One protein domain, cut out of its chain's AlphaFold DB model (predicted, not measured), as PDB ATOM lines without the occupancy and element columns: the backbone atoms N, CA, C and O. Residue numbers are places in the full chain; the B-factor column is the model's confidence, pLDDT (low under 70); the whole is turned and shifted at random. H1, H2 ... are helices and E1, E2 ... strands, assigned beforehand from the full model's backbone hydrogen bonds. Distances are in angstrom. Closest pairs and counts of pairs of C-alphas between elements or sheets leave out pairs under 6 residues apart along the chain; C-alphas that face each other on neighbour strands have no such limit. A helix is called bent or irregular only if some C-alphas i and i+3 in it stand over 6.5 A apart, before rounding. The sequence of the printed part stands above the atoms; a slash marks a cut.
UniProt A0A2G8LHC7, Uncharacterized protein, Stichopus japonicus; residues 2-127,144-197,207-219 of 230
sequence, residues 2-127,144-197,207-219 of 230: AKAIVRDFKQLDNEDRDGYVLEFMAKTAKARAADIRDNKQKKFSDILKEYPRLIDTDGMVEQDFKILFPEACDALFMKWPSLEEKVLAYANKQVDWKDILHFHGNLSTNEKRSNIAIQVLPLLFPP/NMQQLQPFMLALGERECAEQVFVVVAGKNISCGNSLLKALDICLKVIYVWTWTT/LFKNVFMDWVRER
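What this domain is: This is residues 2 to 127, 144 to 197 and 207 to 219 of the 230 residues of an uncharacterized protein of Stichopus japonicus (UniProt A0A2G8LHC7). Picture one helix, H9, running through the middle along one face of a small sheet, with helices packed at both of its ends: H2b and H5 toward its last residues, H8 with H6 at its first. Residues 2 to 7 of H1 stick out alone beyond H2 and add to the length, while H10 lies near H9 on its side away from the sheet. The printed part has 193 residues with ten named helices and three named strands, in the order H1 to H8, E1 to E3, H9, H10; the sheet runs E1, E2, E3, all antiparallel, and the class is mostly helix. The whole is compact by its radius of gyration of the C-alphas, 18.7 A, yet elongated, spanning 63 by 35 by 34 A.

How they stand to each other: Start at H1, residues 2 to 8, which touches no helix. H2, residues 14 to 38, was assigned as one helix by its hydrogen bonds but is bent: C-alphas 27 and 30 are 7.6 A apart, and its arms H2a, residues 14 to 27, and H2b, residues 30 to 38, stand at a steep tilt of 57 degrees. H3, residues 44 to 50, is close to but not clearly touching H2b, the closest C-alphas being those of Ile 36 and Ile 47, 7.1 A. H4, residues 53 to 56, and H5, residues 60 to 68, touch only at the corner, closest at C-alphas 54 and 60, 5.2 A. Residues 22 to 26 of H2a touch H5, closest at C-alphas 26 and 64, 6.8 A. Then H6, residues 75 to 94, touches H8, residues 110 to 124, closest at C-alphas 84 and 117, 5.7 A, at a steep tilt of 62 degrees. H6 is irregular, C-alphas 78 and 81 being 7.2 A apart, with a kink of 54 degrees near residue 82; H8 is only just irregular, C-alphas 119 and 122 being 6.7 A apart. H7, residues 97 to 101, is close to but not clearly touching H8, closest at C-alphas 97 and 120, 6.7 A. E1, residues 151 to 156, E2, residues 161 to 168, and E3, residues 171 to 174, form a meander, each strand the antiparallel neighbour of the one before, with N 153 and O 165 at 2.8 A and N 166 and O 173 at 2.9 A. H9, residues 179 to 193, is on one face of this sheet, making two layers, at a height of 8.9 A; it runs along the strands, at 6 degrees to E2 on the local plane. H3 and H4 only graze the sheet. H9 touches H5, closest at C-alphas 188 and 65, 6.2 A; H8, at C-alphas 179 and 115, 6.1 A; and H2b, at C-alphas 193 and 36, 6.1 A. H10, residues 207 to 218, is near H9. Every O i to N i+4 pair is within hydrogen-bond range in H2a, H2b, H3, H5, H7, H9 and H10; H1 has 2 of 3, H6 11 of 16, H8 9 of 11, and H4 is too short for one.

Where its parts are: Find C-alpha 2 at (-56.172, -9.732, 33.924), where H1 begins. H2a measures 20.0 A from first to last C-alpha, H6 26.7 A, H8 20.4 A and E2 19.6 A. H9 runs 20.8 A from C-alpha 179 at (-16.629, -18.514, 26.335); H10 ends at C-alpha 218, (-23.292, -9.713, 6.101).

The domain as a whole: The C-alphas farthest apart are those of Ala 4 and Lys 93, 63.9 A. Residues 128 to 143 and 198 to 206 are not printed; the gaps are 12.3 A from C-alpha 127 to 144 and 11.8 A from C-alpha 197 to 207. Of the links printed whole, none is long. The mean pLDDT of the printed part is 79.4; 41 residues are under 70, among them residues 2 to 15 and 207 to 219.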
ATOM      1  N   ALA A   2     -57.416 -10.367  33.442       30.78
ATOM      2  CA  ALA A   2     -56.172  -9.732  33.924       30.78
ATOM      3  C   ALA A   2     -56.161  -9.361  35.429       30.78
ATOM      4  O   ALA A   2     -55.173  -9.586  36.114       30.78
ATOM      5  N   LYS A   3     -57.278  -8.861  35.983       30.44
ATOM      6  CA  LYS A   3     -57.384  -8.518  37.419       30.44
ATOM      7  C   LYS A   3     -57.405  -9.728  38.370       30.44
ATOM      8  O   LYS A   3     -57.130  -9.544  39.549       30.44
ATOM      9  N   ALA A   4     -57.746 -10.923  37.881       36.50
ATOM     10  CA  ALA A   4     -57.712 -12.157  38.674       36.50
ATOM     11  C   ALA A   4     -56.278 -12.711  38.731       36.50
ATOM     12  O   ALA A   4     -55.755 -12.929  39.812       36.50
ATOM     13  N   ILE A   5     -55.596 -12.735  37.579       48.91
ATOM     14  CA  ILE A   5     -54.191 -13.161  37.443       48.91
ATOM     15  C   ILE A   5     -53.253 -12.324  38.332       48.91
ATOM     16  O   ILE A   5     -52.373 -12.860  38.994       48.91
ATOM     17  N   VAL A   6     -53.469 -11.004  38.409       50.84
ATOM     18  CA  VAL A   6     -52.674 -10.105  39.273       50.84
ATOM     19  C   VAL A   6     -52.907 -10.364  40.772       50.84
ATOM     20  O   VAL A   6     -52.046 -10.045  41.593       50.84
ATOM     21  N   ARG A   7     -54.067 -10.916  41.149       46.03
ATOM     22  CA  ARG A   7     -54.419 -11.198  42.548       46.03
ATOM     23  C   ARG A   7     -53.740 -12.473  43.046       46.03
ATOM     24  O   ARG A   7     -53.208 -12.457  44.151       46.03
ATOM     25  N   ASP A   8     -53.680 -13.494  42.196       53.22
ATOM     26  CA  ASP A   8     -53.052 -14.783  42.502       53.22
ATOM     27  C   ASP A   8     -51.519 -14.652  42.593       53.22
ATOM     28  O   ASP A   8     -50.888 -15.196  43.493       53.22
ATOM     29  N   PHE A   9     -50.916 -13.796  41.758       54.44
ATOM     30  CA  PHE A   9     -49.466 -13.541  41.750       54.44
ATOM     31  C   PHE A   9     -48.918 -12.941  43.060       54.44
ATOM     32  O   PHE A   9     -47.742 -13.102  43.382       54.44
ATOM     33  N   LYS A  10     -49.757 -12.221  43.823       56.47
ATOM     34  CA  LYS A  10     -49.370 -11.624  45.115       56.47
ATOM     35  C   LYS A  10     -49.308 -12.637  46.262       56.47
ATOM     36  O   LYS A  10     -48.778 -12.283  47.310       56.47
ATOM     37  N   GLN A  11     -49.872 -13.832  46.087       60.91
ATOM     38  CA  GLN A  11     -49.995 -14.843  47.145       60.91
ATOM     39  C   GLN A  11     -49.011 -16.007  47.004       60.91
ATOM     40  O   GLN A  11     -48.856 -16.764  47.955       60.91
ATOM     41  N   LEU A  12     -48.341 -16.133  45.858       60.44
ATOM     42  CA  LEU A  12     -47.313 -17.148  45.640       60.44
ATOM     43  C   LEU A  12     -46.047 -16.797  46.423       60.44
ATOM     44  O   LEU A  12     -45.620 -15.625  46.429       60.44
ATOM     45  N   ASP A  13     -45.453 -17.812  47.048       69.00
ATOM     46  CA  ASP A  13     -44.099 -17.718  47.578       69.00
ATOM     47  C   ASP A  13     -43.088 -17.478  46.437       69.00
ATOM     48  O   ASP A  13     -43.445 -17.392  45.257       69.00
ATOM     49  N   ASN A  14     -41.823 -17.244  46.783       67.62
ATOM     50  CA  ASN A  14     -40.831 -16.876  45.775       67.62
ATOM     51  C   ASN A  14     -40.547 -18.027  44.790       67.62
ATOM     52  O   ASN A  14     -40.367 -17.752  43.607       67.62
ATOM     53  N   GLU A  15     -40.568 -19.287  45.239       66.81
ATOM     54  CA  GLU A  15     -40.290 -20.455  44.387       66.81
ATOM     55  C   GLU A  15     -41.443 -20.732  43.414       66.81
ATOM     56  O   GLU A  15     -41.217 -20.908  42.213       66.81
ATOM     57  N   ASP A  16     -42.687 -20.670  43.890       70.88
ATOM     58  CA  ASP A  16     -43.886 -20.823  43.066       70.88
ATOM     59  C   ASP A  16     -44.018 -19.688  42.044       70.88
ATOM     60  O   ASP A  16     -44.473 -19.884  40.910       70.88
ATOM     61  N   ARG A  17     -43.599 -18.475  42.422       72.56
ATOM     62  CA  ARG A  17     -43.577 -17.323  41.519       72.56
ATOM     63  C   ARG A  17     -42.545 -17.498  40.411       72.56
ATOM     64  O   ARG A  17     -42.867 -17.209  39.257       72.56
ATOM     65  N   ASP A  18     -41.345 -17.967  40.739       77.12
ATOM     66  CA  ASP A  18     -40.298 -18.217  39.747       77.12
ATOM     67  C   ASP A  18     -40.721 -19.349  38.801       77.12
ATOM     68  O   ASP A  18     -40.672 -19.178  37.579       77.12
ATOM     69  N   GLY A  19     -41.274 -20.443  39.335       83.62
ATOM     70  CA  GLY A  19     -41.853 -21.530  38.538       83.62
ATOM     71  C   GLY A  19     -42.952 -21.053  37.582       83.62
ATOM     72  O   GLY A  19     -42.935 -21.388  36.391       83.62
ATOM     73  N   TYR A  20     -43.860 -20.198  38.059       87.25
ATOM     74  CA  TYR A  20     -44.895 -19.600  37.216       87.25
ATOM     75  C   TYR A  20     -44.307 -18.721  36.102       87.25
ATOM     76  O   TYR A  20     -44.772 -18.778  34.960       87.25
ATOM     77  N   VAL A  21     -43.292 -17.901  36.406       88.19
ATOM     78  CA  VAL A  21     -42.630 -17.053  35.399       88.19
ATOM     79  C   VAL A  21     -41.999 -17.919  34.310       88.19
ATOM     80  O   VAL A  21     -42.213 -17.630  33.131       88.19
ATOM     81  N   LEU A  22     -41.295 -18.993  34.679       90.00
ATOM     82  CA  LEU A  22     -40.696 -19.933  33.725       90.00
ATOM     83  C   LEU A  22     -41.761 -20.531  32.793       90.00
ATOM     84  O   LEU A  22     -41.634 -20.467  31.565       90.00
ATOM     85  N   GLU A  23     -42.854 -21.044  33.361       92.88
ATOM     86  CA  GLU A  23     -43.943 -21.654  32.595       92.88
ATOM     87  C   GLU A  23     -44.633 -20.645  31.664       92.88
ATOM     88  O   GLU A  23     -44.883 -20.924  30.484       92.88
ATOM     89  N   PHE A  24     -44.921 -19.443  32.168       92.88
ATOM     90  CA  PHE A  24     -45.526 -18.375  31.380       92.88
ATOM     91  C   PHE A  24     -44.612 -17.943  30.227       92.88
ATOM     92  O   PHE A  24     -45.067 -17.780  29.087       92.88
ATOM     93  N   MET A  25     -43.314 -17.790  30.495       94.75
ATOM     94  CA  MET A  25     -42.323 -17.438  29.480       94.75
ATOM     95  C   MET A  25     -42.225 -18.511  28.397       94.75
ATOM     96  O   MET A  25     -42.156 -18.159  27.215       94.75
ATOM     97  N   ALA A  26     -42.319 -19.791  28.766       94.94
ATOM     98  CA  ALA A  26     -42.317 -20.898  27.817       94.94
ATOM     99  C   ALA A  26     -43.567 -20.878  26.924       94.94
ATOM    100  O   ALA A  26     -43.472 -20.947  25.695       94.94
ATOM    101  N   LYS A  27     -44.753 -20.703  27.521       95.38
ATOM    102  CA  LYS A  27     -46.031 -20.622  26.789       95.38
ATOM    103  C   LYS A  27     -46.075 -19.451  25.804       95.38
ATOM    104  O   LYS A  27     -46.699 -19.555  24.749       95.38
ATOM    105  N   THR A  28     -45.404 -18.346  26.127       93.75
ATOM    106  CA  THR A  28     -45.420 -17.114  25.324       93.75
ATOM    107  C   THR A  28     -44.262 -16.988  24.330       93.75
ATOM    108  O   THR A  28     -44.302 -16.087  23.493       93.75
ATOM    109  N   ALA A  29     -43.278 -17.896  24.343       92.81
ATOM    110  CA  ALA A  29     -42.064 -17.819  23.519       92.81
ATOM    111  C   ALA A  29     -42.336 -17.622  22.019       92.81
ATOM    112  O   ALA A  29     -41.771 -16.731  21.386       92.81
ATOM    113  N   LYS A  30     -43.253 -18.411  21.440       90.44
ATOM    114  CA  LYS A  30     -43.591 -18.317  20.007       90.44
ATOM    115  C   LYS A  30     -44.267 -16.994  19.648       90.44
ATOM    116  O   LYS A  30     -43.927 -16.402  18.629       90.44
ATOM    117  N   ALA A  31     -45.200 -16.537  20.484       90.94
ATOM    118  CA  ALA A  31     -45.920 -15.283  20.266       90.94
ATOM    119  C   ALA A  31     -44.982 -14.075  20.395       90.94
ATOM    120  O   ALA A  31     -44.970 -13.214  19.522       90.94
ATOM    121  N   ARG A  32     -44.132 -14.063  21.428       91.56
ATOM    122  CA  ARG A  32     -43.097 -13.041  21.631       91.56
ATOM    123  C   ARG A  32     -42.112 -12.991  20.464       91.56
ATOM    124  O   ARG A  32     -41.820 -11.916  19.959       91.56
ATOM    125  N   ALA A  33     -41.623 -14.141  19.998       88.31
ATOM    126  CA  ALA A  33     -40.715 -14.186  18.853       88.31
ATOM    127  C   ALA A  33     -41.373 -13.691  17.556       88.31
ATOM    128  O   ALA A  33     -40.707 -13.040  16.757       88.31
ATOM    129  N   ALA A  34     -42.662 -13.980  17.341       86.25
ATOM    130  CA  ALA A  34     -43.409 -13.443  16.206       86.25
ATOM    131  C   ALA A  34     -43.532 -11.913  16.288       86.25
ATOM    132  O   ALA A  34     -43.141 -11.237  15.344       86.25
ATOM    133  N   ASP A  35     -43.944 -11.367  17.437       87.25
ATOM    134  CA  ASP A  35     -44.042  -9.915  17.644       87.25
ATOM    135  C   ASP A  35     -42.701  -9.194  17.419       87.25
ATOM    136  O   ASP A  35     -42.634  -8.168  16.736       87.25
ATOM    137  N   ILE A  36     -41.606  -9.757  17.940       85.31
ATOM    138  CA  ILE A  36     -40.266  -9.196  17.734       85.31
ATOM    139  C   ILE A  36     -39.892  -9.205  16.242       85.31
ATOM    140  O   ILE A  36     -39.339  -8.225  15.742       85.31
ATOM    141  N   ARG A  37     -40.211 -10.281  15.514       78.00
ATOM    142  CA  ARG A  37     -39.884 -10.428  14.082       78.00
ATOM    143  C   ARG A  37     -40.742  -9.562  13.169       78.00
ATOM    144  O   ARG A  37     -40.237  -9.082  12.151       78.00
ATOM    145  N   ASP A  38     -42.008  -9.370  13.513       79.19
ATOM    146  CA  ASP A  38     -42.935  -8.551  12.734       79.19
ATOM    147  C   ASP A  38     -42.541  -7.070  12.800       79.19
ATOM    148  O   ASP A  38     -42.701  -6.328  11.826       79.19
ATOM    149  N   ASN A  39     -41.903  -6.648  13.896       72.25
ATOM    150  CA  ASN A  39     -41.365  -5.305  14.048       72.25
ATOM    151  C   ASN A  39     -39.856  -5.239  13.745       72.25
ATOM    152  O   ASN A  39     -39.019  -5.032  14.625       72.25
ATOM    153  N   LYS A  40     -39.526  -5.366  12.452       64.38
ATOM    154  CA  LYS A  40     -38.160  -5.474  11.891       64.38
ATOM    155  C   LYS A  40     -37.167  -4.362  12.277       64.38
ATOM    156  O   LYS A  40     -35.990  -4.479  11.949       64.38
ATOM    157  N   GLN A  41     -37.614  -3.275  12.909       68.56
ATOM    158  CA  GLN A  41     -36.765  -2.153  13.326       68.56
ATOM    159  C   GLN A  41     -36.633  -2.002  14.852       68.56
ATOM    160  O   GLN A  41     -35.967  -1.064  15.301       68.56
ATOM    161  N   LYS A  42     -37.230  -2.892  15.666       75.00
ATOM    162  CA  LYS A  42     -37.070  -2.839  17.130       75.00
ATOM    163  C   LYS A  42     -35.590  -2.987  17.496       75.00
ATOM    164  O   LYS A  42     -34.939  -3.973  17.156       75.00
ATOM    165  N   LYS A  43     -35.057  -2.013  18.236       82.62
ATOM    166  CA  LYS A  43     -33.728  -2.133  18.848       82.62
ATOM    167  C   LYS A  43     -33.806  -3.099  20.026       82.62
ATOM    168  O   LYS A  43     -34.843  -3.198  20.682       82.62
ATOM    169  N   PHE A  44     -32.682  -3.719  20.384       84.69
ATOM    170  CA  PHE A  44     -32.591  -4.548  21.592       84.69
ATOM    171  C   PHE A  44     -33.100  -3.834  22.851       84.69
ATOM    172  O   PHE A  44     -33.760  -4.449  23.682       84.69
ATOM    173  N   SER A  45     -32.858  -2.525  22.978       86.50
ATOM    174  CA  SER A  45     -33.367  -1.723  24.095       86.50
ATOM    175  C   SER A  45     -34.890  -1.694  24.176       86.50
ATOM    176  O   SER A  45     -35.433  -1.652  25.273       86.50
ATOM    177  N   ASP A  46     -35.578  -1.695  23.037       87.81
ATOM    178  CA  ASP A  46     -37.037  -1.613  22.983       87.81
ATOM    179  C   ASP A  46     -37.655  -2.986  23.249       87.81
ATOM    180  O   ASP A  46     -38.576  -3.094  24.057       87.81
ATOM    181  N   ILE A  47     -37.047  -4.047  22.702       88.56
ATOM    182  CA  ILE A  47     -37.392  -5.441  23.021       88.56
ATOM    183  C   ILE A  47     -37.298  -5.681  24.531       88.56
ATOM    184  O   ILE A  47     -38.215  -6.232  25.129       88.56
ATOM    185  N   LEU A  48     -36.219  -5.230  25.174       90.31
ATOM    186  CA  LEU A  48     -35.992  -5.459  26.605       90.31
ATOM    187  C   LEU A  48     -36.794  -4.539  27.533       90.31
ATOM    188  O   LEU A  48     -36.851  -4.806  28.734       90.31
ATOM    189  N   LYS A  49     -37.402  -3.468  27.010       90.38
ATOM    190  CA  LYS A  49     -38.415  -2.691  27.743       90.38
ATOM    191  C   LYS A  49     -39.754  -3.423  27.766       90.38
ATOM    192  O   LYS A  49     -40.439  -3.392  28.781       90.38
ATOM    193  N   GLU A  50     -40.111  -4.067  26.659       91.38
ATOM    194  CA  GLU A  50     -41.377  -4.785  26.505       91.38
ATOM    195  C   GLU A  50     -41.337  -6.183  27.137       91.38
ATOM    196  O   GLU A  50     -42.287  -6.612  27.788       91.38
ATOM    197  N   TYR A  51     -40.195  -6.862  27.020       92.12
ATOM    198  CA  TYR A  51     -39.968  -8.221  27.503       92.12
ATOM    199  C   TYR A  51     -38.756  -8.275  28.453       92.12
ATOM    200  O   TYR A  51     -37.756  -8.927  28.146       92.12
ATOM    201  N   PRO A  52     -38.805  -7.611  29.625       91.94
ATOM    202  CA  PRO A  52     -37.660  -7.526  30.542       91.94
ATOM    203  C   PRO A  52     -37.198  -8.895  31.066       91.94
ATOM    204  O   PRO A  52     -35.996  -9.104  31.255       91.94
ATOM    205  N   ARG A  53     -38.137  -9.850  31.173       92.50
ATOM    206  CA  ARG A  53     -37.893 -11.235  31.604       92.50
ATOM    207  C   ARG A  53     -36.902 -11.993  30.735       92.50
ATOM    208  O   ARG A  53     -36.255 -12.902  31.224       92.50
ATOM    209  N   LEU A  54     -36.720 -11.589  29.480       91.50
ATOM    210  CA  LEU A  54     -35.721 -12.179  28.589       91.50
ATOM    211  C   LEU A  54     -34.274 -12.067  29.100       91.50
ATOM    212  O   LEU A  54     -33.421 -12.814  28.630       91.50
ATOM    213  N   ILE A  55     -33.996 -11.119  30.003       90.38
ATOM    214  CA  ILE A  55     -32.662 -10.890  30.575       90.38
ATOM    215  C   ILE A  55     -32.669 -10.957  32.101       90.38
ATOM    216  O   ILE A  55     -31.693 -11.417  32.675       90.38
ATOM    217  N   ASP A  56     -33.720 -10.468  32.768       89.00
ATOM    218  CA  ASP A  56     -33.743 -10.438  34.240       89.00
ATOM    219  C   ASP A  56     -34.046 -11.800  34.889       89.00
ATOM    220  O   ASP A  56     -33.962 -11.928  36.107       89.00
ATOM    221  N   THR A  57     -34.422 -12.793  34.077       90.62
ATOM    222  CA  THR A  57     -34.677 -14.170  34.494       90.62
ATOM    223  C   THR A  57     -33.711 -15.079  33.745       90.62
ATOM    224  O   THR A  57     -33.668 -15.076  32.510       90.62
ATOM    225  N   ASP A  58     -32.934 -15.861  34.490       89.50
ATOM    226  CA  ASP A  58     -31.894 -16.714  33.925       89.50
ATOM    227  C   ASP A  58     -32.477 -17.786  32.987       89.50
ATOM    228  O   ASP A  58     -33.518 -18.391  33.247       89.50
ATOM    229  N   GLY A  59     -31.788 -18.036  31.871       91.56
ATOM    230  CA  GLY A  59     -32.120 -19.113  30.933       91.56
ATOM    231  C   GLY A  59     -33.256 -18.821  29.944       91.56
ATOM    232  O   GLY A  59     -33.622 -19.705  29.165       91.56
ATOM    233  N   MET A  60     -33.835 -17.613  29.936       94.00
ATOM    234  CA  MET A  60     -34.971 -17.297  29.054       94.00
ATOM    235  C   MET A  60     -34.608 -17.262  27.567       94.00
ATOM    236  O   MET A  60     -35.411 -17.683  26.734       94.00
ATOM    237  N   VAL A  61     -33.397 -16.820  27.218       92.81
ATOM    238  CA  VAL A  61     -32.904 -16.858  25.829       92.81
ATOM    239  C   VAL A  61     -32.801 -18.301  25.344       92.81
ATOM    240  O   VAL A  61     -33.272 -18.634  24.253       92.81
ATOM    241  N   GLU A  62     -32.192 -19.166  26.151       94.00
ATOM    242  CA  GLU A  62     -32.008 -20.576  25.833       94.00
ATOM    243  C   GLU A  62     -33.346 -21.309  25.744       94.00
ATOM    244  O   GLU A  62     -33.545 -22.096  24.816       94.00
ATOM    245  N   GLN A  63     -34.277 -21.016  26.655       94.81
ATOM    246  CA  GLN A  63     -35.632 -21.558  26.626       94.81
ATOM    247  C   GLN A  63     -36.359 -21.175  25.333       94.81
ATOM    248  O   GLN A  63     -36.868 -22.057  24.635       94.81
ATOM    249  N   ASP A  64     -36.387 -19.887  24.987       94.06
ATOM    250  CA  ASP A  64     -37.055 -19.412  23.772       94.06
ATOM    251  C   ASP A  64     -36.425 -20.033  22.527       94.06
ATOM    252  O   ASP A  64     -37.135 -20.537  21.652       94.06
ATOM    253  N   PHE A  65     -35.093 -20.074  22.466       92.50
ATOM    254  CA  PHE A  65     -34.394 -20.710  21.358       92.50
ATOM    255  C   PHE A  65     -34.731 -22.202  21.254       92.50
ATOM    256  O   PHE A  65     -35.012 -22.677  20.157       92.50
ATOM    257  N   LYS A  66     -34.768 -22.938  22.371       93.62
ATOM    258  CA  LYS A  66     -35.125 -24.365  22.394       93.62
ATOM    259  C   LYS A  66     -36.563 -24.611  21.938       93.62
ATOM    260  O   LYS A  66     -36.813 -25.573  21.218       93.62
ATOM    261  N   ILE A  67     -37.506 -23.750  22.319       92.62
ATOM    262  CA  ILE A  67     -38.915 -23.862  21.907       92.62
ATOM    263  C   ILE A  67     -39.084 -23.574  20.411       92.62
ATOM    264  O   ILE A  67     -39.909 -24.205  19.744       92.62
ATOM    265  N   LEU A  68     -38.323 -22.615  19.880       88.69
ATOM    266  CA  LEU A  68     -38.378 -22.227  18.470       88.69
ATOM    267  C   LEU A  68     -37.589 -23.182  17.566       88.69
ATOM    268  O   LEU A  68     -37.997 -23.424  16.431       88.69
ATOM    269  N   PHE A  69     -36.471 -23.712  18.059       87.44
ATOM    270  CA  PHE A  69     -35.476 -24.460  17.292       87.44
ATOM    271  C   PHE A  69     -34.930 -25.664  18.087       87.44
ATOM    272  O   PHE A  69     -33.727 -25.735  18.358       87.44
ATOM    273  N   PRO A  70     -35.778 -26.642  18.453       87.88
ATOM    274  CA  PRO A  70     -35.385 -27.742  19.339       87.88
ATOM    275  C   PRO A  70     -34.210 -28.562  18.792       87.88
ATOM    276  O   PRO A  70     -33.297 -28.902  19.535       87.88
ATOM    277  N   GLU A  71     -34.173 -28.797  17.479       85.19
ATOM    278  CA  GLU A  71     -33.095 -29.544  16.812       85.19
ATOM    279  C   GLU A  71     -31.766 -28.774  16.729       85.19
ATOM    280  O   GLU A  71     -30.718 -29.358  16.456       85.19
ATOM    281  N   ALA A  72     -31.794 -27.452  16.916       81.81
ATOM    282  CA  ALA A  72     -30.625 -26.587  16.778       81.81
ATOM    283  C   ALA A  72     -29.979 -26.229  18.122       81.81
ATOM    284  O   ALA A  72     -28.859 -25.720  18.123       81.81
ATOM    285  N   CYS A  73     -30.679 -26.465  19.239       82.81
ATOM    286  CA  CYS A  73     -30.329 -25.956  20.570       82.81
ATOM    287  C   CYS A  73     -28.892 -26.285  20.995       82.81
ATOM    288  O   CYS A  73     -28.212 -25.417  21.544       82.81
ATOM    289  N   ASP A  74     -28.432 -27.495  20.666       86.81
ATOM    290  CA  ASP A  74     -27.121 -28.016  21.067       86.81
ATOM    291  C   ASP A  74     -26.142 -28.115  19.884       86.81
ATOM    292  O   ASP A  74     -25.023 -28.617  20.010       86.81
ATOM    293  N   ALA A  75     -26.544 -27.635  18.702       84.44
ATOM    294  CA  ALA A  75     -25.802 -27.850  17.464       84.44
ATOM    295  C   ALA A  75     -24.413 -27.197  17.474       84.44
ATOM    296  O   ALA A  75     -23.488 -27.755  16.879       84.44
ATOM    297  N   LEU A  76     -24.255 -26.039  18.131       86.81
ATOM    298  CA  LEU A  76     -22.946 -25.406  18.299       86.81
ATOM    299  C   LEU A  76     -22.030 -26.306  19.129       86.81
ATOM    300  O   LEU A  76     -20.971 -26.680  18.639       86.81
ATOM    301  N   PHE A  77     -22.455 -26.716  20.325       90.00
ATOM    302  CA  PHE A  77     -21.660 -27.571  21.210       90.00
ATOM    303  C   PHE A  77     -21.268 -28.894  20.547       90.00
ATOM    304  O   PHE A  77     -20.114 -29.305  20.632       90.00
ATOM    305  N   MET A  78     -22.190 -29.519  19.807       87.06
ATOM    306  CA  MET A  78     -21.918 -30.774  19.097       87.06
ATOM    307  C   MET A  78     -20.890 -30.612  17.968       87.06
ATOM    308  O   MET A  78     -20.115 -31.525  17.690       87.06
ATOM    309  N   LYS A  79     -20.874 -29.459  17.285       85.94
ATOM    310  CA  LYS A  79     -19.987 -29.218  16.132       85.94
ATOM    311  C   LYS A  79     -18.669 -28.554  16.510       85.94
ATOM    312  O   LYS A  79     -17.689 -28.726  15.777       85.94
ATOM    313  N   TRP A  80     -18.649 -27.797  17.604       91.06
ATOM    314  CA  TRP A  80     -17.538 -26.939  18.002       91.06
ATOM    315  C   TRP A  80     -16.196 -27.673  18.099       91.06
ATOM    316  O   TRP A  80     -15.255 -27.174  17.487       91.06
ATOM    317  N   PRO A  81     -16.087 -28.880  18.695       90.12
ATOM    318  CA  PRO A  81     -14.808 -29.591  18.766       90.12
ATOM    319  C   PRO A  81     -14.146 -29.812  17.396       90.12
ATOM    320  O   PRO A  81     -12.931 -29.729  17.267       90.12
ATOM    321  N   SER A  82     -14.947 -30.029  16.344       85.94
ATOM    322  CA  SER A  82     -14.442 -30.177  14.968       85.94
ATOM    323  C   SER A  82     -14.144 -28.847  14.264       85.94
ATOM    324  O   SER A  82     -13.424 -28.819  13.262       85.94
ATOM    325  N   LEU A  83     -14.766 -27.755  14.718       86.19
ATOM    326  CA  LEU A  83     -14.617 -26.417  14.145       86.19
ATOM    327  C   LEU A  83     -13.427 -25.685  14.753       86.19
ATOM    328  O   LEU A  83     -12.683 -25.053  14.013       86.19
ATOM    329  N   GLU A  84     -13.227 -25.802  16.061       90.00
ATOM    330  CA  GLU A  84     -12.131 -25.193  16.816       90.00
ATOM    331  C   GLU A  84     -10.766 -25.480  16.179       90.00
ATOM    332  O   GLU A  84     -10.000 -24.561  15.886       90.00
ATOM    333  N   GLU A  85     -10.493 -26.751  15.874       89.25
ATOM    334  CA  GLU A  85      -9.250 -27.168  15.225       89.25
ATOM    335  C   GLU A  85      -9.070 -26.486  13.860       89.25
ATOM    336  O   GLU A  85      -7.992 -25.984  13.535       89.25
ATOM    337  N   LYS A  86     -10.148 -26.401  13.073       89.69
ATOM    338  CA  LYS A  86     -10.134 -25.765  11.749       89.69
ATOM    339  C   LYS A  86      -9.942 -24.258  11.845       89.69
ATOM    340  O   LYS A  86      -9.230 -23.699  11.016       89.69
ATOM    341  N   VAL A  87     -10.553 -23.612  12.838       88.69
ATOM    342  CA  VAL A  87     -10.411 -22.174  13.098       88.69
ATOM    343  C   VAL A  87      -8.957 -21.847  13.417       88.69
ATOM    344  O   VAL A  87      -8.380 -20.986  12.757       88.69
ATOM    345  N   LEU A  88      -8.332 -22.576  14.346       90.50
ATOM    346  CA  LEU A  88      -6.926 -22.360  14.702       90.50
ATOM    347  C   LEU A  88      -5.986 -22.662  13.530       90.50
ATOM    348  O   LEU A  88      -5.082 -21.876  13.240       90.50
ATOM    349  N   ALA A  89      -6.211 -23.768  12.815       90.50
ATOM    350  CA  ALA A  89      -5.413 -24.127  11.645       90.50
ATOM    351  C   ALA A  89      -5.517 -23.080  10.526       90.50
ATOM    352  O   ALA A  89      -4.526 -22.795   9.853       90.50
ATOM    353  N   TYR A  90      -6.706 -22.508  10.323       89.50
ATOM    354  CA  TYR A  90      -6.910 -21.431   9.363       89.50
ATOM    355  C   TYR A  90      -6.237 -20.139   9.834       89.50
ATOM    356  O   TYR A  90      -5.509 -19.524   9.062       89.50
ATOM    357  N   ALA A  91      -6.382 -19.774  11.107       86.06
ATOM    358  CA  ALA A  91      -5.778 -18.570  11.661       86.06
ATOM    359  C   ALA A  91      -4.259 -18.551  11.570       86.06
ATOM    360  O   ALA A  91      -3.705 -17.567  11.092       86.06
ATOM    361  N   ASN A  92      -3.608 -19.668  11.901       90.38
ATOM    362  CA  ASN A  92      -2.160 -19.832  11.754       90.38
ATOM    363  C   ASN A  92      -1.659 -19.588  10.318       90.38
ATOM    364  O   ASN A  92      -0.471 -19.350  10.126       90.38
ATOM    365  N   LYS A  93      -2.534 -19.680   9.306       90.06
ATOM    366  CA  LYS A  93      -2.195 -19.429   7.896       90.06
ATOM    367  C   LYS A  93      -2.514 -18.010   7.429       90.06
ATOM    368  O   LYS A  93      -1.998 -17.616   6.391       90.06
ATOM    369  N   GLN A  94      -3.412 -17.297   8.108       84.19
ATOM    370  CA  GLN A  94      -3.946 -16.017   7.624       84.19
ATOM    371  C   GLN A  94      -3.430 -14.811   8.403       84.19
ATOM    372  O   GLN A  94      -3.252 -13.747   7.817       84.19
ATOM    373  N   VAL A  95      -3.233 -14.950   9.716       81.19
ATOM    374  CA  VAL A  95      -2.953 -13.826  10.613       81.19
ATOM    375  C   VAL A  95      -1.985 -14.244  11.712       81.19
ATOM    376  O   VAL A  95      -2.078 -15.355  12.240       81.19
ATOM    377  N   ASP A  96      -1.098 -13.336  12.118       87.19
ATOM    378  CA  ASP A  96      -0.295 -13.522  13.327       87.19
ATOM    379  C   ASP A  96      -1.136 -13.205  14.571       87.19
ATOM    380  O   ASP A  96      -0.978 -12.195  15.255       87.19
ATOM    381  N   TRP A  97      -2.122 -14.063  14.830       84.56
ATOM    382  CA  TRP A  97      -3.065 -13.870  15.928       84.56
ATOM    383  C   TRP A  97      -2.388 -13.893  17.301       84.56
ATOM    384  O   TRP A  97      -2.954 -13.358  18.253       84.56
ATOM    385  N   LYS A  98      -1.203 -14.505  17.424       89.25
ATOM    386  CA  LYS A  98      -0.460 -14.536  18.688       89.25
ATOM    387  C   LYS A  98       0.039 -13.147  19.043       89.25
ATOM    388  O   LYS A  98      -0.180 -12.713  20.171       89.25
ATOM    389  N   ASP A  99       0.631 -12.453  18.076       85.62
ATOM    390  CA  ASP A  99       1.068 -11.072  18.252       85.62
ATOM    391  C   ASP A  99      -0.130 -10.135  18.468       85.62
ATOM    392  O   ASP A  99      -0.184  -9.423  19.470       85.62
ATOM    393  N   ILE A 100      -1.164 -10.240  17.621       79.62
ATOM    394  CA  ILE A 100      -2.369  -9.388  17.694       79.62
ATOM    395  C   ILE A 100      -3.100  -9.526  19.037       79.62
ATOM    396  O   ILE A 100      -3.596  -8.544  19.590       79.62
ATOM    397  N   LEU A 101      -3.214 -10.748  19.564       80.56
ATOM    398  CA  LEU A 101      -3.856 -10.987  20.856       80.56
ATOM    399  C   LEU A 101      -2.887 -10.819  22.036       80.56
ATOM    400  O   LEU A 101      -3.339 -10.885  23.179       80.56
ATOM    401  N   HIS A 102      -1.593 -10.599  21.798       83.62
ATOM    402  CA  HIS A 102      -0.541 -10.658  22.819       83.62
ATOM    403  C   HIS A 102      -0.577 -11.975  23.619       83.62
ATOM    404  O   HIS A 102      -0.454 -11.997  24.848       83.62
ATOM    405  N   PHE A 103      -0.805 -13.091  22.922       86.31
ATOM    406  CA  PHE A 103      -0.944 -14.410  23.527       86.31
ATOM    407  C   PHE A 103       0.418 -15.091  23.707       86.31
ATOM    408  O   PHE A 103       1.065 -15.483  22.736       86.31
ATOM    409  N   HIS A 104       0.803 -15.294  24.969       86.44
ATOM    410  CA  HIS A 104       2.056 -15.949  25.372       86.44
ATOM    411  C   HIS A 104       1.830 -17.311  26.051       86.44
ATOM    412  O   HIS A 104       2.780 -17.959  26.490       86.44
ATOM    413  N   GLY A 105       0.571 -17.742  26.157       84.00
ATOM    414  CA  GLY A 105       0.179 -18.978  26.818       84.00
ATOM    415  C   GLY A 105       0.433 -20.233  25.986       84.00
ATOM    416  O   GLY A 105       0.936 -20.207  24.859       84.00
ATOM    417  N   ASN A 106       0.025 -21.375  26.542       87.38
ATOM    418  CA  ASN A 106       0.024 -22.651  25.831       87.38
ATOM    419  C   ASN A 106      -1.392 -23.190  25.628       87.38
ATOM    420  O   ASN A 106      -2.324 -22.904  26.374       87.38
ATOM    421  N   LEU A 107      -1.519 -24.026  24.606       89.38
ATOM    422  CA  LEU A 107      -2.769 -24.617  24.148       89.38
ATOM    423  C   LEU A 107      -2.900 -26.084  24.594       89.38
ATOM    424  O   LEU A 107      -3.345 -26.934  23.827       89.38
ATOM    425  N   SER A 108      -2.449 -26.395  25.815       88.62
ATOM    426  CA  SER A 108      -2.307 -27.780  26.299       88.62
ATOM    427  C   SER A 108      -3.630 -28.514  26.533       88.62
ATOM    428  O   SER A 108      -3.656 -29.740  26.463       88.62
ATOM    429  N   THR A 109      -4.729 -27.795  26.778       92.00
ATOM    430  CA  THR A 109      -6.054 -28.386  27.013       92.00
ATOM    431  C   THR A 109      -7.047 -27.995  25.921       92.00
ATOM    432  O   THR A 109      -6.899 -26.969  25.253       92.00
ATOM    433  N   ASN A 110      -8.093 -28.810  25.740       90.88
ATOM    434  CA  ASN A 110      -9.189 -28.517  24.806       90.88
ATOM    435  C   ASN A 110      -9.889 -27.199  25.159       90.88
ATOM    436  O   ASN A 110     -10.229 -26.425  24.280       90.88
ATOM    437  N   GLU A 111     -10.054 -26.908  26.449       91.31
ATOM    438  CA  GLU A 111     -10.692 -25.674  26.903       91.31
ATOM    439  C   GLU A 111      -9.877 -24.429  26.530       91.31
ATOM    440  O   GLU A 111     -10.423 -23.484  25.963       91.31
ATOM    441  N   LYS A 112      -8.555 -24.456  26.744       92.94
ATOM    442  CA  LYS A 112      -7.671 -23.350  26.348       92.94
ATOM    443  C   LYS A 112      -7.696 -23.127  24.836       92.94
ATOM    444  O   LYS A 112      -7.775 -21.989  24.378       92.94
ATOM    445  N   ARG A 113      -7.668 -24.210  24.051       93.38
ATOM    446  CA  ARG A 113      -7.779 -24.150  22.585       93.38
ATOM    447  C   ARG A 113      -9.114 -23.569  22.129       93.38
ATOM    448  O   ARG A 113      -9.109 -22.662  21.299       93.38
ATOM    449  N   SER A 114     -10.215 -24.004  22.734       93.56
ATOM    450  CA  SER A 114     -11.560 -23.473  22.502       93.56
ATOM    451  C   SER A 114     -11.627 -21.969  22.765       93.56
ATOM    452  O   SER A 114     -12.039 -21.199  21.893       93.56
ATOM    453  N   ASN A 115     -11.135 -21.531  23.926       91.19
ATOM    454  CA  ASN A 115     -11.144 -20.129  24.339       91.19
ATOM    455  C   ASN A 115     -10.374 -19.230  23.361       91.19
ATOM    456  O   ASN A 115     -10.858 -18.155  22.989       91.19
ATOM    457  N   ILE A 116      -9.208 -19.681  22.897       92.31
ATOM    458  CA  ILE A 116      -8.409 -18.947  21.911       92.31
ATOM    459  C   ILE A 116      -9.057 -18.979  20.525       92.31
ATOM    460  O   ILE A 116      -9.126 -17.941  19.866       92.31
ATOM    461  N   ALA A 117      -9.601 -20.117  20.090       92.44
ATOM    462  CA  ALA A 117     -10.281 -20.217  18.802       92.44
ATOM    463  C   ALA A 117     -11.452 -19.228  18.695       92.44
ATOM    464  O   ALA A 117     -11.583 -18.555  17.672       92.44
ATOM    465  N   ILE A 118     -12.254 -19.071  19.758       89.88
ATOM    466  CA  ILE A 118     -13.351 -18.087  19.806       89.88
ATOM    467  C   ILE A 118     -12.818 -16.658  19.651       89.88
ATOM    468  O   ILE A 118     -13.365 -15.885  18.866       89.88
ATOM    469  N   GLN A 119     -11.740 -16.306  20.356       86.31
ATOM    470  CA  GLN A 119     -11.144 -14.962  20.303       86.31
ATOM    471  C   GLN A 119     -10.496 -14.626  18.960       86.31
ATOM    472  O   GLN A 119     -10.363 -13.455  18.615       86.31
ATOM    473  N   VAL A 120     -10.101 -15.642  18.200       85.94
ATOM    474  CA  VAL A 120      -9.514 -15.487  16.871       85.94
ATOM    475  C   VAL A 120     -10.578 -15.281  15.788       85.94
ATOM    476  O   VAL A 120     -10.285 -14.660  14.768       85.94
ATOM    477  N   LEU A 121     -11.824 -15.725  15.996       84.06
ATOM    478  CA  LEU A 121     -12.901 -15.570  15.005       84.06
ATOM    479  C   LEU A 121     -13.064 -14.125  14.486       84.06
ATOM    480  O   LEU A 121     -13.105 -13.957  13.267       84.06
ATOM    481  N   PRO A 122     -13.094 -13.073  15.329       76.00
ATOM    482  CA  PRO A 122     -13.201 -11.693  14.853       76.00
ATOM    483  C   PRO A 122     -11.997 -11.220  14.024       76.00
ATOM    484  O   PRO A 122     -12.141 -10.288  13.240       76.00
ATOM    485  N   LEU A 123     -10.824 -11.851  14.172       74.94
ATOM    486  CA  LEU A 123      -9.625 -11.535  13.384       74.94
ATOM    487  C   LEU A 123      -9.686 -12.142  11.980       74.94
ATOM    488  O   LEU A 123      -9.172 -11.566  11.028       74.94
ATOM    489  N   LEU A 124     -10.315 -13.313  11.856       77.31
ATOM    490  CA  LEU A 124     -10.520 -13.995  10.574       77.31
ATOM    491  C   LEU A 124     -11.675 -13.393   9.779       77.31
ATOM    492  O   LEU A 124     -11.715 -13.497   8.555       77.31
ATOM    493  N   PHE A 125     -12.615 -12.779  10.491       71.38
ATOM    494  CA  PHE A 125     -13.843 -12.230   9.942       71.38
ATOM    495  C   PHE A 125     -14.039 -10.772  10.396       71.38
ATOM    496  O   PHE A 125     -15.038 -10.474  11.057       71.38
ATOM    497  N   PRO A 126     -13.090  -9.860  10.095       53.75
ATOM    498  CA  PRO A 126     -13.157  -8.491  10.584       53.75
ATOM    499  C   PRO A 126     -14.406  -7.777  10.043       53.75
ATOM    500  O   PRO A 126     -14.697  -7.871   8.845       53.75
ATOM    501  N   PRO A 127     -15.148  -7.040  10.892       44.88
ATOM    502  CA  PRO A 127     -16.244  -6.203  10.429       44.88
ATOM    503  C   PRO A 127     -15.669  -5.091   9.552       44.88
ATOM    504  O   PRO A 127     -14.664  -4.476   9.912       44.88
ATOM    505  N   ASN A 144     -19.236   3.174  19.860       44.06
ATOM    506  CA  ASN A 144     -19.463   2.169  18.810       44.06
ATOM    507  C   ASN A 144     -19.996   0.830  19.358       44.06
ATOM    508  O   ASN A 144     -20.708   0.111  18.655       44.06
ATOM    509  N   MET A 145     -19.710   0.487  20.619       40.03
ATOM    510  CA  MET A 145     -20.185  -0.758  21.243       40.03
ATOM    511  C   MET A 145     -21.701  -0.787  21.477       40.03
ATOM    512  O   MET A 145     -22.287  -1.868  21.551       40.03
ATOM    513  N   GLN A 146     -22.374   0.369  21.542       45.59
ATOM    514  CA  GLN A 146     -23.843   0.414  21.565       45.59
ATOM    515  C   GLN A 146     -24.465  -0.083  20.250       45.59
ATOM    516  O   GLN A 146     -25.582  -0.598  20.268       45.59
ATOM    517  N   GLN A 147     -23.747   0.016  19.124       50.09
ATOM    518  CA  GLN A 147     -24.255  -0.373  17.803       50.09
ATOM    519  C   GLN A 147     -23.992  -1.842  17.437       50.09
ATOM    520  O   GLN A 147     -24.623  -2.358  16.518       50.09
ATOM    521  N   LEU A 148     -23.090  -2.537  18.142       60.69
ATOM    522  CA  LEU A 148     -22.635  -3.883  17.760       60.69
ATOM    523  C   LEU A 148     -23.099  -5.008  18.696       60.69
ATOM    524  O   LEU A 148     -22.613  -6.129  18.562       60.69
ATOM    525  N   GLN A 149     -24.050  -4.737  19.594       67.69
ATOM    526  CA  GLN A 149     -24.610  -5.739  20.511       67.69
ATOM    527  C   GLN A 149     -25.402  -6.828  19.753       67.69
ATOM    528  O   GLN A 149     -25.928  -6.542  18.674       67.69
ATOM    529  N   PRO A 150     -25.508  -8.057  20.288       84.50
ATOM    530  CA  PRO A 150     -24.865  -8.543  21.511       84.50
ATOM    531  C   PRO A 150     -23.349  -8.734  21.346       84.50
ATOM    532  O   PRO A 150     -22.874  -9.022  20.248       84.50
ATOM    533  N   PHE A 151     -22.589  -8.586  22.433       80.44
ATOM    534  CA  PHE A 151     -21.154  -8.909  22.461       80.44
ATOM    535  C   PHE A 151     -20.767  -9.651  23.740       80.44
ATOM    536  O   PHE A 151     -21.455  -9.567  24.755       80.44
ATOM    537  N   MET A 152     -19.650 -10.372  23.683       86.50
ATOM    538  CA  MET A 152     -19.098 -11.108  24.818       86.50
ATOM    539  C   MET A 152     -18.109 -10.229  25.585       86.50
ATOM    540  O   MET A 152     -17.265  -9.568  24.979       86.50
ATOM    541  N   LEU A 153     -18.189 -10.255  26.910       82.81
ATOM    542  CA  LEU A 153     -17.226  -9.653  27.823       82.81
ATOM    543  C   LEU A 153     -16.641 -10.768  28.688       82.81
ATOM    544  O   LEU A 153     -17.387 -11.437  29.393       82.81
ATOM    545  N   ALA A 154     -15.327 -10.966  28.634       85.56
ATOM    546  CA  ALA A 154     -14.627 -11.952  29.448       85.56
ATOM    547  C   ALA A 154     -13.641 -11.260  30.390       85.56
ATOM    548  O   ALA A 154     -12.959 -10.316  29.989       85.56
ATOM    549  N   LEU A 155     -13.589 -11.739  31.628       83.44
ATOM    550  CA  LEU A 155     -12.659 -11.332  32.674       83.44
ATOM    551  C   LEU A 155     -11.707 -12.495  32.965       83.44
ATOM    552  O   LEU A 155     -12.127 -13.653  32.934       83.44
ATOM    553  N   GLY A 156     -10.447 -12.185  33.264       85.62
ATOM    554  CA  GLY A 156      -9.386 -13.171  33.485       85.62
ATOM    555  C   GLY A 156      -8.414 -13.265  32.309       85.62
ATOM    556  O   GLY A 156      -8.286 -12.335  31.505       85.62
ATOM    557  N   GLU A 157      -7.712 -14.392  32.221       84.31
ATOM    558  CA  GLU A 157      -6.740 -14.659  31.159       84.31
ATOM    559  C   GLU A 157      -7.430 -15.101  29.861       84.31
ATOM    560  O   GLU A 157      -8.542 -15.632  29.860       84.31
ATOM    561  N   ARG A 158      -6.758 -14.928  28.717       84.06
ATOM    562  CA  ARG A 158      -7.341 -15.274  27.410       84.06
ATOM    563  C   ARG A 158      -7.640 -16.762  27.292       84.06
ATOM    564  O   ARG A 158      -8.668 -17.141  26.739       84.06
ATOM    565  N   GLU A 159      -6.746 -17.608  27.774       84.00
ATOM    566  CA  GLU A 159      -6.922 -19.056  27.766       84.00
ATOM    567  C   GLU A 159      -7.831 -19.564  28.893       84.00
ATOM    568  O   GLU A 159      -8.344 -20.679  28.785       84.00
ATOM    569  N   CYS A 160      -8.042 -18.774  29.948       85.38
ATOM    570  CA  CYS A 160      -8.780 -19.159  31.148       85.38
ATOM    571  C   CYS A 160      -9.594 -17.969  31.668       85.38
ATOM    572  O   CYS A 160      -9.147 -17.202  32.519       85.38
ATOM    573  N   ALA A 161     -10.797 -17.808  31.114       86.12
ATOM    574  CA  ALA A 161     -11.725 -16.799  31.592       86.12
ATOM    575  C   ALA A 161     -12.278 -17.210  32.963       86.12
ATOM    576  O   ALA A 161     -12.738 -18.336  33.146       86.12
ATOM    577  N   GLU A 162     -12.279 -16.285  33.915       83.44
ATOM    578  CA  GLU A 162     -12.873 -16.487  35.238       83.44
ATOM    579  C   GLU A 162     -14.378 -16.226  35.202       83.44
ATOM    580  O   GLU A 162     -15.171 -16.942  35.815       83.44
ATOM    581  N   GLN A 163     -14.772 -15.189  34.460       87.69
ATOM    582  CA  GLN A 163     -16.159 -14.770  34.313       87.69
ATOM    583  C   GLN A 163     -16.414 -14.275  32.896       87.69
ATOM    584  O   GLN A 163     -15.633 -13.509  32.335       87.69
ATOM    585  N   VAL A 164     -17.536 -14.692  32.323       88.94
ATOM    586  CA  VAL A 164     -17.951 -14.342  30.972       88.94
ATOM    587  C   VAL A 164     -19.398 -13.877  30.994       88.94
ATOM    588  O   VAL A 164     -20.268 -14.510  31.593       88.94
ATOM    589  N   PHE A 165     -19.659 -12.782  30.292       87.75
ATOM    590  CA  PHE A 165     -20.972 -12.179  30.146       87.75
ATOM    591  C   PHE A 165     -21.307 -11.978  28.675       87.75
ATOM    592  O   PHE A 165     -20.438 -11.642  27.868       87.75
ATOM    593  N   VAL A 166     -22.586 -12.101  28.336       90.25
ATOM    594  CA  VAL A 166     -23.132 -11.546  27.094       90.25
ATOM    595  C   VAL A 166     -23.814 -10.228  27.423       90.25
ATOM    596  O   VAL A 166     -24.679 -10.177  28.294       90.25
ATOM    597  N   VAL A 167     -23.423  -9.155  26.739       84.62
ATOM    598  CA  VAL A 167     -23.979  -7.815  26.943       84.62
ATOM    599  C   VAL A 167     -24.995  -7.498  25.849       84.62
ATOM    600  O   VAL A 167     -24.660  -7.531  24.661       84.62
ATOM    601  N   VAL A 168     -26.231  -7.176  26.252       86.56
ATOM    602  CA  VAL A 168     -27.357  -6.836  25.365       86.56
ATOM    603  C   VAL A 168     -28.150  -5.638  25.895       86.56
ATOM    604  O   VAL A 168     -28.602  -5.625  27.035       86.56
ATOM    605  N   ALA A 169     -28.310  -4.612  25.062       84.31
ATOM    606  CA  ALA A 169     -28.736  -3.259  25.424       84.31
ATOM    607  C   ALA A 169     -28.145  -2.725  26.751       84.31
ATOM    608  O   ALA A 169     -28.842  -2.070  27.523       84.31
ATOM    609  N   GLY A 170     -26.872  -3.024  27.036       82.50
ATOM    610  CA  GLY A 170     -26.210  -2.620  28.286       82.50
ATOM    611  C   GLY A 170     -26.602  -3.430  29.530       82.50
ATOM    612  O   GLY A 170     -26.127  -3.119  30.619       82.50
ATOM    613  N   LYS A 171     -27.426  -4.473  29.385       88.38
ATOM    614  CA  LYS A 171     -27.667  -5.492  30.414       88.38
ATOM    615  C   LYS A 171     -26.775  -6.710  30.174       88.38
ATOM    616  O   LYS A 171     -26.325  -6.926  29.052       88.38
ATOM    617  N   ASN A 172     -26.527  -7.501  31.207       88.88
ATOM    618  CA  ASN A 172     -25.595  -8.626  31.193       88.88
ATOM    619  C   ASN A 172     -26.305  -9.964  31.456       88.88
ATOM    620  O   ASN A 172     -27.153 -10.062  32.333       88.88
ATOM    621  N   ILE A 173     -25.921 -10.994  30.699       92.12
ATOM    622  CA  ILE A 173     -26.299 -12.396  30.912       92.12
ATOM    623  C   ILE A 173     -25.050 -13.139  31.383       92.12
ATOM    624  O   ILE A 173     -24.050 -13.179  30.658       92.12
ATOM    625  N   SER A 174     -25.092 -13.721  32.582       92.62
ATOM    626  CA  SER A 174     -23.964 -14.482  33.128       92.62
ATOM    627  C   SER A 174     -23.796 -15.825  32.416       92.62
ATOM    628  O   SER A 174     -24.736 -16.608  32.280       92.62
ATOM    629  N   CYS A 175     -22.573 -16.118  31.980       92.44
ATOM    630  CA  CYS A 175     -22.217 -17.359  31.290       92.44
ATOM    631  C   CYS A 175     -21.252 -18.232  32.110       92.44
ATOM    632  O   CYS A 175     -20.708 -19.205  31.586       92.44
ATOM    633  N   GLY A 176     -21.044 -17.904  33.390       92.06
ATOM    634  CA  GLY A 176     -20.016 -18.539  34.214       92.06
ATOM    635  C   GLY A 176     -18.628 -18.270  33.634       92.06
ATOM    636  O   GLY A 176     -18.324 -17.136  33.285       92.06
ATOM    637  N   ASN A 177     -17.816 -19.310  33.481       91.44
ATOM    638  CA  ASN A 177     -16.453 -19.252  32.942       91.44
ATOM    639  C   ASN A 177     -16.342 -19.725  31.474       91.44
ATOM    640  O   ASN A 177     -15.246 -19.863  30.941       91.44
ATOM    641  N   SER A 178     -17.466 -19.980  30.791       93.50
ATOM    642  CA  SER A 178     -17.454 -20.583  29.454       93.50
ATOM    643  C   SER A 178     -17.631 -19.551  28.336       93.50
ATOM    644  O   SER A 178     -18.734 -19.050  28.094       93.50
ATOM    645  N   LEU A 179     -16.559 -19.302  27.574       91.25
ATOM    646  CA  LEU A 179     -16.629 -18.514  26.335       91.25
ATOM    647  C   LEU A 179     -17.531 -19.177  25.286       91.25
ATOM    648  O   LEU A 179     -18.246 -18.481  24.572       91.25
ATOM    649  N   LEU A 180     -17.546 -20.512  25.213       94.38
ATOM    650  CA  LEU A 180     -18.401 -21.234  24.270       94.38
ATOM    651  C   LEU A 180     -19.888 -21.055  24.598       94.38
ATOM    652  O   LEU A 180     -20.683 -20.824  23.688       94.38
ATOM    653  N   LYS A 181     -20.260 -21.084  25.887       94.94
ATOM    654  CA  LYS A 181     -21.627 -20.766  26.327       94.94
ATOM    655  C   LYS A 181     -22.010 -19.329  25.973       94.94
ATOM    656  O   LYS A 181     -23.111 -19.089  25.490       94.94
ATOM    657  N   ALA A 182     -21.103 -18.378  26.165       91.25
ATOM    658  CA  ALA A 182     -21.364 -16.988  25.804       91.25
ATOM    659  C   ALA A 182     -21.501 -16.782  24.285       91.25
ATOM    660  O   ALA A 182     -22.383 -16.044  23.847       91.25
ATOM    661  N   LEU A 183     -20.696 -17.473  23.470       91.81
ATOM    662  CA  LEU A 183     -20.848 -17.476  22.011       91.81
ATOM    663  C   LEU A 183     -22.212 -18.044  21.598       91.81
ATOM    664  O   LEU A 183     -22.897 -17.458  20.758       91.81
ATOM    665  N   ASP A 184     -22.617 -19.154  22.213       93.38
ATOM    666  CA  ASP A 184     -23.924 -19.772  22.001       93.38
ATOM    667  C   ASP A 184     -25.072 -18.806  22.332       93.38
ATOM    668  O   ASP A 184     -25.929 -18.553  21.485       93.38
ATOM    669  N   ILE A 185     -25.048 -18.182  23.511       92.81
ATOM    670  CA  ILE A 185     -26.067 -17.210  23.930       92.81
ATOM    671  C   ILE A 185     -26.096 -15.995  22.995       92.81
ATOM    672  O   ILE A 185     -27.179 -15.581  22.583       92.81
ATOM    673  N   CYS A 186     -24.941 -15.452  22.590       88.50
ATOM    674  CA  CYS A 186     -24.867 -14.371  21.601       88.50
ATOM    675  C   CYS A 186     -25.593 -14.736  20.300       88.50
ATOM    676  O   CYS A 186     -26.404 -13.953  19.799       88.50
ATOM    677  N   LEU A 187     -25.331 -15.932  19.763       87.44
ATOM    678  CA  LEU A 187     -26.003 -16.410  18.555       87.44
ATOM    679  C   LEU A 187     -27.506 -16.573  18.796       87.44
ATOM    680  O   LEU A 187     -28.305 -16.098  17.990       87.44
ATOM    681  N   LYS A 188     -27.912 -17.173  19.917       90.00
ATOM    682  CA  LYS A 188     -29.328 -17.358  20.262       90.00
ATOM    683  C   LYS A 188     -30.065 -16.024  20.373       90.00
ATOM    684  O   LYS A 188     -31.123 -15.885  19.767       90.00
ATOM    685  N   VAL A 189     -29.485 -15.016  21.028       88.44
ATOM    686  CA  VAL A 189     -30.034 -13.648  21.086       88.44
ATOM    687  C   VAL A 189     -30.279 -13.100  19.681       88.44
ATOM    688  O   VAL A 189     -31.375 -12.631  19.384       88.44
ATOM    689  N   ILE A 190     -29.296 -13.207  18.784       82.31
ATOM    690  CA  ILE A 190     -29.433 -12.739  17.396       82.31
ATOM    691  C   ILE A 190     -30.578 -13.485  16.691       82.31
ATOM    692  O   ILE A 190     -31.440 -12.865  16.066       82.31
ATOM    693  N   TYR A 191     -30.649 -14.804  16.825       79.25
ATOM    694  CA  TYR A 191     -31.667 -15.621  16.161       79.25
ATOM    695  C   TYR A 191     -33.090 -15.401  16.674       79.25
ATOM    696  O   TYR A 191     -34.041 -15.389  15.886       79.25
ATOM    697  N   VAL A 192     -33.255 -15.279  17.989       83.44
ATOM    698  CA  VAL A 192     -34.575 -15.097  18.595       83.44
ATOM    699  C   VAL A 192     -35.049 -13.661  18.373       83.44
ATOM    700  O   VAL A 192     -36.229 -13.468  18.090       83.44
ATOM    701  N   TRP A 193     -34.154 -12.668  18.458       81.25
ATOM    702  CA  TRP A 193     -34.549 -11.256  18.552       81.25
ATOM    703  C   TRP A 193     -34.305 -10.414  17.299       81.25
ATOM    704  O   TRP A 193     -34.813  -9.301  17.235       81.25
ATOM    705  N   THR A 194     -33.543 -10.891  16.309       67.94
ATOM    706  CA  THR A 194     -33.243 -10.088  15.102       67.94
ATOM    707  C   THR A 194     -33.601 -10.763  13.783       67.94
ATOM    708  O   THR A 194     -33.890 -10.072  12.809       67.94
ATOM    709  N   TRP A 195     -33.588 -12.098  13.700       59.91
ATOM    710  CA  TRP A 195     -33.636 -12.755  12.394       59.91
ATOM    711  C   TRP A 195     -35.046 -12.794  11.784       59.91
ATOM    712  O   TRP A 195     -35.967 -13.416  12.319       59.91
ATOM    713  N   THR A 196     -35.195 -12.161  10.616       46.59
ATOM    714  CA  THR A 196     -36.399 -12.185   9.776       46.59
ATOM    715  C   THR A 196     -36.354 -13.367   8.811       46.59
ATOM    716  O   THR A 196     -35.484 -13.429   7.942       46.59
ATOM    717  N   THR A 197     -37.312 -14.287   8.894       42.16
ATOM    718  CA  THR A 197     -37.453 -15.364   7.907       42.16
ATOM    719  C   THR A 197     -37.893 -14.793   6.558       42.16
ATOM    720  O   THR A 197     -39.070 -14.494   6.363       42.16
ATOM    721  N   LEU A 207     -28.351 -24.398   8.070       39.94
ATOM    722  CA  LEU A 207     -28.584 -23.052   8.586       39.94
ATOM    723  C   LEU A 207     -27.479 -22.580   9.535       39.94
ATOM    724  O   LEU A 207     -27.035 -21.461   9.392       39.94
ATOM    725  N   PHE A 208     -26.954 -23.408  10.439       38.59
ATOM    726  CA  PHE A 208     -25.854 -23.002  11.323       38.59
ATOM    727  C   PHE A 208     -24.587 -22.699  10.519       38.59
ATOM    728  O   PHE A 208     -23.909 -21.716  10.781       38.59
ATOM    729  N   LYS A 209     -24.298 -23.506   9.488       39.19
ATOM    730  CA  LYS A 209     -23.177 -23.262   8.572       39.19
ATOM    731  C   LYS A 209     -23.405 -21.996   7.748       39.19
ATOM    732  O   LYS A 209     -22.490 -21.194   7.628       39.19
ATOM    733  N   ASN A 210     -24.607 -21.812   7.207       35.31
ATOM    734  CA  ASN A 210     -24.923 -20.668   6.362       35.31
ATOM    735  C   ASN A 210     -25.082 -19.387   7.164       35.31
ATOM    736  O   ASN A 210     -24.520 -18.416   6.738       35.31
ATOM    737  N   VAL A 211     -25.722 -19.378   8.329       40.41
ATOM    738  CA  VAL A 211     -25.889 -18.202   9.192       40.41
ATOM    739  C   VAL A 211     -24.632 -17.880   9.971       40.41
ATOM    740  O   VAL A 211     -24.362 -16.710  10.135       40.41
ATOM    741  N   PHE A 212     -23.819 -18.842  10.414       45.47
ATOM    742  CA  PHE A 212     -22.482 -18.488  10.905       45.47
ATOM    743  C   PHE A 212     -21.700 -17.792   9.788       45.47
ATOM    744  O   PHE A 212     -21.157 -16.716  10.000       45.47
ATOM    745  N   MET A 213     -21.739 -18.347   8.569       38.34
ATOM    746  CA  MET A 213     -21.096 -17.750   7.399       38.34
ATOM    747  C   MET A 213     -21.788 -16.489   6.873       38.34
ATOM    748  O   MET A 213     -21.101 -15.676   6.283       38.34
ATOM    749  N   ASP A 214     -23.092 -16.301   7.064       37.66
ATOM    750  CA  ASP A 214     -23.899 -15.174   6.587       37.66
ATOM    751  C   ASP A 214     -23.887 -14.056   7.628       37.66
ATOM    752  O   ASP A 214     -23.769 -12.911   7.249       37.66
ATOM    753  N   TRP A 215     -23.853 -14.353   8.925       47.56
ATOM    754  CA  TRP A 215     -23.521 -13.404   9.993       47.56
ATOM    755  C   TRP A 215     -22.085 -12.894   9.833       47.56
ATOM    756  O   TRP A 215     -21.854 -11.685   9.873       47.56
ATOM    757  N   VAL A 216     -21.142 -13.801   9.542       41.41
ATOM    758  CA  VAL A 216     -19.783 -13.452   9.103       41.41
ATOM    759  C   VAL A 216     -19.845 -12.601   7.826       41.41
ATOM    760  O   VAL A 216     -19.295 -11.513   7.799       41.41
ATOM    761  N   ARG A 217     -20.551 -13.027   6.774       35.31
ATOM    762  CA  ARG A 217     -20.553 -12.389   5.440       35.31
ATOM    763  C   ARG A 217     -21.323 -11.065   5.377       35.31
ATOM    764  O   ARG A 217     -20.885 -10.167   4.667       35.31
ATOM    765  N   GLU A 218     -22.445 -10.917   6.072       37.06
ATOM    766  CA  GLU A 218     -23.292  -9.713   6.101       37.06
ATOM    767  C   GLU A 218     -22.630  -8.587   6.893       37.06
ATOM    768  O   GLU A 218     -22.747  -7.428   6.497       37.06
ATOM    769  N   ARG A 219     -21.831  -8.902   7.925       41.59
ATOM    770  CA  ARG A 219     -20.945  -7.915   8.571       41.59
ATOM    771  C   ARG A 219     -19.603  -7.697   7.839       41.59
ATOM    772  O   ARG A 219     -18.874  -6.770   8.187       41.59
TER     773      ARG A 219